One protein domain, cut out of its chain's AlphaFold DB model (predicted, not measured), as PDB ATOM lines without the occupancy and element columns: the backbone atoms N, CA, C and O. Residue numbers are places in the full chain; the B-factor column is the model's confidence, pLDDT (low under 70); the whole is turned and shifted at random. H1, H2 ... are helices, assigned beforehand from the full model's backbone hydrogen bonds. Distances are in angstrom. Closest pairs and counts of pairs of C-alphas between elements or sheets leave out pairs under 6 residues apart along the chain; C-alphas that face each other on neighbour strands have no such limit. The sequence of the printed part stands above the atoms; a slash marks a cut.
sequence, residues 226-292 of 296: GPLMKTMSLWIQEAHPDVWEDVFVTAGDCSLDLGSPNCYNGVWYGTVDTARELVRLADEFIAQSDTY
ATOM      1  N   GLY A 226      99.026 150.179 143.822       67.12
ATOM      2  CA  GLY A 226      99.961 149.055 143.950       67.12
ATOM      3  C   GLY A 226     101.243 149.425 144.712       67.12
ATOM      4  O   GLY A 226     101.543 148.789 145.725       67.12
ATOM      5  N   PRO A 227     101.982 150.469 144.285       71.62
ATOM      6  CA  PRO A 227     103.156 150.967 145.004       71.62
ATOM      7  C   PRO A 227     102.874 151.373 146.455       71.62
ATOM      8  O   PRO A 227     103.644 151.021 147.351       71.62
ATOM      9  N   LEU A 228     101.755 152.053 146.718       74.00
ATOM     10  CA  LEU A 228     101.350 152.417 148.074       74.00
ATOM     11  C   LEU A 228     101.129 151.176 148.948       74.00
ATOM     12  O   LEU A 228     101.683 151.076 150.041       74.00
ATOM     13  N   MET A 229     100.374 150.196 148.455       73.44
ATOM     14  CA  MET A 229     100.100 148.960 149.193       73.44
ATOM     15  C   MET A 229     101.357 148.136 149.428       73.44
ATOM     16  O   MET A 229     101.536 147.573 150.508       73.44
ATOM     17  N   LYS A 230     102.263 148.100 148.448       75.06
ATOM     18  CA  LYS A 230     103.588 147.501 148.613       75.06
ATOM     19  C   LYS A 230     104.356 148.172 149.743       75.06
ATOM     20  O   LYS A 230     104.887 147.484 150.609       75.06
ATOM     21  N   THR A 231     104.371 149.498 149.749       78.50
ATOM     22  CA  THR A 231     105.074 150.302 150.752       78.50
ATOM     23  C   THR A 231     104.502 150.068 152.145       78.50
ATOM     24  O   THR A 231     105.253 149.770 153.071       78.50
ATOM     25  N   MET A 232     103.177 150.103 152.282       80.62
ATOM     26  CA  MET A 232     102.511 149.831 153.552       80.62
ATOM     27  C   MET A 232     102.757 148.395 154.025       80.62
ATOM     28  O   MET A 232     103.060 148.184 155.191       80.62
ATOM     29  N   SER A 233     102.716 147.408 153.125       78.38
ATOM     30  CA  SER A 233     102.999 146.007 153.472       78.38
ATOM     31  C   SER A 233     104.432 145.814 153.975       78.38
ATOM     32  O   SER A 233     104.647 145.099 154.951       78.38
ATOM     33  N   LEU A 234     105.413 146.454 153.328       81.75
ATOM     34  CA  LEU A 234     106.811 146.424 153.766       81.75
ATOM     35  C   LEU A 234     106.986 147.107 155.126       81.75
ATOM     36  O   LEU A 234     107.667 146.566 155.992       81.75
ATOM     37  N   TRP A 235     106.327 148.249 155.330       86.88
ATOM     38  CA  TRP A 235     106.333 148.941 156.614       86.88
ATOM     39  C   TRP A 235     105.716 148.089 157.731       86.88
ATOM     40  O   TRP A 235     106.335 147.950 158.780       86.88
ATOM     41  N   ILE A 236     104.562 147.447 157.507       86.38
ATOM     42  CA  ILE A 236     103.941 146.554 158.503       86.38
ATOM     43  C   ILE A 236     104.883 145.389 158.838       86.38
ATOM     44  O   ILE A 236     105.060 145.080 160.010       86.38
ATOM     45  N   GLN A 237     105.534 144.772 157.845       83.81
ATOM     46  CA  GLN A 237     106.505 143.692 158.086       83.81
ATOM     47  C   GLN A 237     107.679 144.129 158.972       83.81
ATOM     48  O   GLN A 237     108.162 143.341 159.784       83.81
ATOM     49  N   GLU A 238     108.157 145.362 158.798       87.31
ATOM     50  CA  GLU A 238     109.311 145.888 159.527       87.31
ATOM     51  C   GLU A 238     108.934 146.430 160.915       87.31
ATOM     52  O   GLU A 238     109.572 146.078 161.910       87.31
ATOM     53  N   ALA A 239     107.900 147.269 160.992       88.50
ATOM     54  CA  ALA A 239     107.493 147.981 162.201       88.50
ATOM     55  C   ALA A 239     106.524 147.179 163.090       88.50
ATOM     56  O   ALA A 239     106.550 147.333 164.313       88.50
ATOM     57  N   HIS A 240     105.708 146.298 162.498       90.19
ATOM     58  CA  HIS A 240     104.649 145.534 163.172       90.19
ATOM     59  C   HIS A 240     104.654 144.042 162.768       90.19
ATOM     60  O   HIS A 240     103.655 143.524 162.254       90.19
ATOM     61  N   PRO A 241     105.768 143.314 162.982       88.62
ATOM     62  CA  PRO A 241     105.899 141.924 162.539       88.62
ATOM     63  C   PRO A 241     104.877 140.975 163.187       88.62
ATOM     64  O   PRO A 241     104.533 139.949 162.608       88.62
ATOM     65  N   ASP A 242     104.376 141.306 164.377       87.25
ATOM     66  CA  ASP A 242     103.296 140.586 165.051       87.25
ATOM     67  C   ASP A 242     101.954 140.737 164.321       87.25
ATOM     68  O   ASP A 242     101.271 139.738 164.095       87.25
ATOM     69  N   VAL A 243     101.616 141.954 163.885       85.56
ATOM     70  CA  VAL A 243     100.411 142.222 163.082       85.56
ATOM     71  C   VAL A 243     100.509 141.542 161.716       85.56
ATOM     72  O   VAL A 243      99.536 140.949 161.251       85.56
ATOM     73  N   TRP A 244     101.684 141.578 161.080       83.81
ATOM     74  CA  TRP A 244     101.909 140.912 159.793       83.81
ATOM     75  C   TRP A 244     101.586 139.412 159.849       83.81
ATOM     76  O   TRP A 244     100.816 138.899 159.034       83.81
ATOM     77  N   GLU A 245     102.150 138.704 160.826       79.00
ATOM     78  CA  GLU A 245     101.965 137.257 160.965       79.00
ATOM     79  C   GLU A 245     100.520 136.891 161.355       79.00
ATOM     80  O   GLU A 245      99.923 135.973 160.781       79.00
ATOM     81  N   ASP A 246      99.925 137.624 162.299       76.06
ATOM     82  CA  ASP A 246      98.598 137.296 162.837       76.06
ATOM     83  C   ASP A 246      97.461 137.654 161.869       76.06
ATOM     84  O   ASP A 246      96.493 136.908 161.740       76.06
ATOM     85  N   VAL A 247      97.590 138.756 161.130       71.00
ATOM     86  CA  VAL A 247      96.473 139.316 160.349       71.00
ATOM     87  C   VAL A 247      96.641 139.120 158.847       71.00
ATOM     88  O   VAL A 247      95.652 138.883 158.157       71.00
ATOM     89  N   PHE A 248      97.866 139.158 158.320       68.88
ATOM     90  CA  PHE A 248      98.100 139.089 156.868       68.88
ATOM     91  C   PHE A 248      98.536 137.696 156.401       68.88
ATOM     92  O   PHE A 248      98.089 137.224 155.353       68.88
ATOM     93  N   VAL A 249      99.363 136.992 157.181       67.94
ATOM     94  CA  VAL A 249      99.795 135.620 156.852       67.94
ATOM     95  C   VAL A 249      98.714 134.599 157.221       67.94
ATOM     96  O   VAL A 249      98.374 133.729 156.413       67.94
ATOM     97  N   THR A 250      98.132 134.714 158.417       62.25
ATOM     98  CA  THR A 250      97.130 133.753 158.918       62.25
ATOM     99  C   THR A 250      95.788 133.849 158.186       62.25
ATOM    100  O   THR A 250      95.098 132.836 158.051       62.25
ATOM    101  N   ALA A 251      95.452 135.012 157.617       57.62
ATOM    102  CA  ALA A 251      94.277 135.180 156.755       57.62
ATOM    103  C   ALA A 251      94.346 134.348 155.456       57.62
ATOM    104  O   ALA A 251      93.337 134.194 154.772       57.62
ATOM    105  N   GLY A 252      95.506 133.767 155.114       53.47
ATOM    106  CA  GLY A 252      95.687 132.969 153.896       53.47
ATOM    107  C   GLY A 252      95.727 133.798 152.608       53.47
ATOM    108  O   GLY A 252      95.810 133.224 151.523       53.47
ATOM    109  N   ASP A 253      95.710 135.125 152.732       53.62
ATOM    110  CA  ASP A 253      95.606 136.086 151.630       53.62
ATOM    111  C   ASP A 253      96.951 136.429 150.971       53.62
ATOM    112  O   ASP A 253      96.991 137.054 149.912       53.62
ATOM    113  N   CYS A 254      98.075 136.001 151.554       51.72
ATOM    114  CA  CYS A 254      99.411 136.317 151.048       51.72
ATOM    115  C   CYS A 254     100.382 135.144 151.224       51.72
ATOM    116  O   CYS A 254     101.062 135.015 152.240       51.72
ATOM    117  N   SER A 255     100.529 134.293 150.206       42.41
ATOM    118  CA  SER A 255     101.629 133.322 150.182       42.41
ATOM    119  C   SER A 255     102.933 133.997 149.738       42.41
ATOM    120  O   SER A 255     103.318 133.802 148.595       42.41
ATOM    121  N   LEU A 256     103.583 134.784 150.610       44.53
ATOM    122  CA  LEU A 256     105.007 135.217 150.607       44.53
ATOM    123  C   LEU A 256     105.674 135.713 149.294       44.53
ATOM    124  O   LEU A 256     106.858 136.048 149.304       44.53
ATOM    125  N   ASP A 257     104.965 135.784 148.175       46.00
ATOM    126  CA  ASP A 257     105.494 136.140 146.868       46.00
ATOM    127  C   ASP A 257     105.040 137.558 146.531       46.00
ATOM    128  O   ASP A 257     103.986 137.786 145.937       46.00
ATOM    129  N   LEU A 258     105.870 138.520 146.934       46.03
ATOM    130  CA  LEU A 258     105.723 139.953 146.649       46.03
ATOM    131  C   LEU A 258     105.690 140.258 145.135       46.03
ATOM    132  O   LEU A 258     105.391 141.385 144.737       46.03
ATOM    133  N   GLY A 259     105.991 139.278 144.274       41.66
ATOM    134  CA  GLY A 259     105.820 139.373 142.825       41.66
ATOM    135  C   GLY A 259     104.406 139.051 142.333       41.66
ATOM    136  O   GLY A 259     104.110 139.285 141.160       41.66
ATOM    137  N   SER A 260     103.526 138.521 143.189       43.75
ATOM    138  CA  SER A 260     102.170 138.142 142.802       43.75
ATOM    139  C   SER A 260     101.206 139.327 142.953       43.75
ATOM    140  O   SER A 260     100.957 139.765 144.080       43.75
ATOM    141  N   PRO A 261     100.589 139.822 141.861       46.41
ATOM    142  CA  PRO A 261      99.589 140.895 141.918       46.41
ATOM    143  C   PRO A 261      98.394 140.568 142.835       46.41
ATOM    144  O   PRO A 261      97.691 141.467 143.281       46.41
ATOM    145  N   ASN A 262      98.194 139.290 143.177       43.53
ATOM    146  CA  ASN A 262      97.111 138.839 144.046       43.53
ATOM    147  C   ASN A 262      97.375 139.041 145.549       43.53
ATOM    148  O   ASN A 262      96.421 138.999 146.313       43.53
ATOM    149  N   CYS A 263      98.617 139.281 145.983       48.47
ATOM    150  CA  CYS A 263      98.915 139.548 147.402       48.47
ATOM    151  C   CYS A 263      98.602 141.006 147.789       48.47
ATOM    152  O   CYS A 263      98.077 141.261 148.865       48.47
ATOM    153  N   TYR A 264      98.813 141.962 146.878       48.88
ATOM    154  CA  TYR A 264      98.396 143.362 147.074       48.88
ATOM    155  C   TYR A 264      96.878 143.495 147.225       48.88
ATOM    156  O   TYR A 264      96.380 144.330 147.975       48.88
ATOM    157  N   ASN A 265      96.156 142.606 146.546       47.97
ATOM    158  CA  ASN A 265      94.716 142.476 146.646       47.97
ATOM    159  C   ASN A 265      94.278 141.963 148.026       47.97
ATOM    160  O   ASN A 265      93.223 142.371 148.474       47.97
ATOM    161  N   GLY A 266      95.069 141.165 148.746       48.62
ATOM    162  CA  GLY A 266      94.728 140.711 150.104       48.62
ATOM    163  C   GLY A 266      94.666 141.837 151.145       48.62
ATOM    164  O   GLY A 266      93.980 141.717 152.146       48.62
ATOM    165  N   VAL A 267      95.327 142.971 150.902       51.19
ATOM    166  CA  VAL A 267      95.208 144.175 151.747       51.19
ATOM    167  C   VAL A 267      93.914 144.946 151.427       51.19
ATOM    168  O   VAL A 267      93.329 145.570 152.303       51.19
ATOM    169  N   TRP A 268      93.437 144.864 150.178       55.06
ATOM    170  CA  TRP A 268      92.223 145.536 149.680       55.06
ATOM    171  C   TRP A 268      90.935 144.720 149.821       55.06
ATOM    172  O   TRP A 268      89.858 145.274 150.005       55.06
ATOM    173  N   TYR A 269      91.054 143.407 149.693       54.69
ATOM    174  CA  TYR A 269      89.985 142.414 149.748       54.69
ATOM    175  C   TYR A 269      90.167 141.479 150.941       54.69
ATOM    176  O   TYR A 269      89.569 140.402 150.968       54.69
ATOM    177  N   GLY A 270      91.018 141.888 151.885       60.66
ATOM    178  CA  GLY A 270      91.325 141.139 153.085       60.66
ATOM    179  C   GLY A 270      90.108 140.917 153.957       60.66
ATOM    180  O   GLY A 270      88.976 141.312 153.665       60.66
ATOM    181  N   THR A 271      90.339 140.265 155.081       69.56
ATOM    182  CA  THR A 271      89.285 140.125 156.079       69.56
ATOM    183  C   THR A 271      88.941 141.487 156.695       69.56
ATOM    184  O   THR A 271      89.740 142.420 156.685       69.56
ATOM    185  N   VAL A 272      87.761 141.574 157.302       71.50
ATOM    186  CA  VAL A 272      87.348 142.696 158.167       71.50
ATOM    187  C   VAL A 272      88.435 143.021 159.210       71.50
ATOM    188  O   VAL A 272      88.748 144.177 159.476       71.50
ATOM    189  N   ASP A 273      89.090 142.002 159.771       77.50
ATOM    190  CA  ASP A 273      90.158 142.215 160.752       77.50
ATOM    191  C   ASP A 273      91.403 142.862 160.123       77.50
ATOM    192  O   ASP A 273      92.029 143.725 160.736       77.50
ATOM    193  N   THR A 274      91.703 142.529 158.866       75.62
ATOM    194  CA  THR A 274      92.749 143.185 158.074       75.62
ATOM    195  C   THR A 274      92.437 144.664 157.865       75.62
ATOM    196  O   THR A 274      93.277 145.508 158.172       75.62
ATOM    197  N   ALA A 275      91.227 144.997 157.408       73.56
ATOM    198  CA  ALA A 275      90.816 146.386 157.195       73.56
ATOM    199  C   ALA A 275      90.880 147.206 158.496       73.56
ATOM    200  O   ALA A 275      91.429 148.307 158.513       73.56
ATOM    201  N   ARG A 276      90.412 146.638 159.614       81.38
ATOM    202  CA  ARG A 276      90.464 147.291 160.929       81.38
ATOM    203  C   ARG A 276      91.886 147.599 161.392       81.38
ATOM    204  O   ARG A 276      92.133 148.688 161.911       81.38
ATOM    205  N   GLU A 277      92.822 146.669 161.219       85.31
ATOM    206  CA  GLU A 277      94.218 146.922 161.583       85.31
ATOM    207  C   GLU A 277      94.861 147.982 160.689       85.31
ATOM    208  O   GLU A 277      95.611 148.817 161.190       85.31
ATOM    209  N   LEU A 278      94.524 148.017 159.396       82.00
ATOM    210  CA  LEU A 278      94.992 149.073 158.494       82.00
ATOM    211  C   LEU A 278      94.496 150.453 158.935       82.00
ATOM    212  O   LEU A 278      95.295 151.386 158.976       82.00
ATOM    213  N   VAL A 279      93.221 150.579 159.328       84.12
ATOM    214  CA  VAL A 279      92.676 151.823 159.908       84.12
ATOM    215  C   VAL A 279      93.446 152.207 161.168       84.12
ATOM    216  O   VAL A 279      93.897 153.343 161.295       84.12
ATOM    217  N   ARG A 280      93.655 151.258 162.091       88.38
ATOM    218  CA  ARG A 280      94.372 151.507 163.354       88.38
ATOM    219  C   ARG A 280      95.810 151.983 163.127       88.38
ATOM    220  O   ARG A 280      96.334 152.747 163.935       88.38
ATOM    221  N   LEU A 281      96.450 151.493 162.070       88.12
ATOM    222  CA  LEU A 281      97.843 151.770 161.733       88.12
ATOM    223  C   LEU A 281      98.023 152.963 160.780       88.12
ATOM    224  O   LEU A 281      99.160 153.377 160.564       88.12
ATOM    225  N   ALA A 282      96.943 153.529 160.228       84.81
ATOM    226  CA  ALA A 282      97.007 154.561 159.193       84.81
ATOM    227  C   ALA A 282      97.793 155.806 159.639       84.81
ATOM    228  O   ALA A 282      98.735 156.200 158.955       84.81
ATOM    229  N   ASP A 283      97.483 156.371 160.810       84.94
ATOM    230  CA  ASP A 283      98.168 157.565 161.335       84.94
ATOM    231  C   ASP A 283      99.672 157.335 161.538       84.94
ATOM    232  O   ASP A 283     100.503 158.199 161.244       84.94
ATOM    233  N   GLU A 284     100.037 156.153 162.043       88.44
ATOM    234  CA  GLU A 284     101.435 155.789 162.271       88.44
ATOM    235  C   GLU A 284     102.176 155.608 160.944       88.44
ATOM    236  O   GLU A 284     103.292 156.112 160.786       88.44
ATOM    237  N   PHE A 285     101.535 154.955 159.974       85.81
ATOM    238  CA  PHE A 285     102.070 154.800 158.631       85.81
ATOM    239  C   PHE A 285     102.291 156.155 157.956       85.81
ATOM    240  O   PHE A 285     103.380 156.399 157.445       85.81
ATOM    241  N   ILE A 286     101.312 157.066 158.004       82.31
ATOM    242  CA  ILE A 286     101.423 158.423 157.438       82.31
ATOM    243  C   ILE A 286     102.584 159.185 158.088       82.31
ATOM    244  O   ILE A 286     103.388 159.807 157.394       82.31
ATOM    245  N   ALA A 287     102.733 159.096 159.412       84.19
ATOM    246  CA  ALA A 287     103.828 159.751 160.130       84.19
ATOM    247  C   ALA A 287     105.221 159.203 159.758       84.19
ATOM    248  O   ALA A 287     106.224 159.898 159.946       84.19
ATOM    249  N   GLN A 288     105.292 157.972 159.247       85.81
ATOM    250  CA  GLN A 288     106.532 157.288 158.876       85.81
ATOM    251  C   GLN A 288     106.716 157.144 157.360       85.81
ATOM    252  O   GLN A 288     107.784 156.717 156.927       85.81
ATOM    253  N   SER A 289     105.737 157.511 156.528       78.62
ATOM    254  CA  SER A 289     105.753 157.176 155.098       78.62
ATOM    255  C   SER A 289     106.970 157.757 154.378       78.62
ATOM    256  O   SER A 289     107.536 157.112 153.504       78.62
ATOM    257  N   ASP A 290     107.464 158.923 154.807       76.38
ATOM    258  CA  ASP A 290     108.666 159.563 154.252       76.38
ATOM    259  C   ASP A 290     109.938 158.691 154.335       76.38
ATOM    260  O   ASP A 290     110.898 158.936 153.599       76.38
ATOM    261  N   THR A 291     109.977 157.679 155.212       79.88
ATOM    262  CA  THR A 291     111.110 156.742 155.312       79.88
ATOM    263  C   THR A 291     111.001 155.540 154.374       79.88
ATOM    264  O   THR A 291     111.973 154.797 154.248       79.88
ATOM    265  N   TYR A 292     109.868 155.365 153.688       71.50
ATOM    266  CA  TYR A 292     109.585 154.235 152.801       71.50
ATOM    267  C   TYR A 292     109.246 154.734 151.385       71.50
ATOM    268  O   TYR A 292     108.079 154.951 151.080       71.50
TER     269      TYR A 292
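Overview. This is residues 226 to 292 of the 296 residues of an uncharacterized protein of Actinobacteria bacterium (UniProt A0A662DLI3). In a compact, rounded cluster, H2 and H3 sit at opposite ends of H1, and long, kinked H4 passes it. The printed part has 67 residues with four named helices, H1 to H4: all helix. The radius of gyration of the C-alphas is 10.9 A, the spans 28 by 23 by 18 A.

Along the chain. H1, residues 226 to 239, begins at C-alpha 226 (99.961, 149.055, 143.950). H2 is residues 241 to 249, H3 261 to 268. H4, residues 272 to 291, 27.8 A long, ends at C-alpha 291 (111.110, 156.742, 155.312).

Arrangement. H1 touches H3 with residues 226 to 230 alone, closest at Met 229 and Tyr 264, C-alphas 6.2 A apart. H4 touches H2 with residues 273 to 277 alone, closest at Thr 274 and Val 247, C-alphas 5.8 A apart. Every O i to N i+4 pair in H1 is within hydrogen-bond range, 4 of 5 in H2, 12 of 16 in H4, 0 of 4 in H3, with 3 of 5 O i to N i+3.

Size, cuts and confidence. The link H2 to H3 is long; pLDDT is under 70 at residues 226 and 248 to 271.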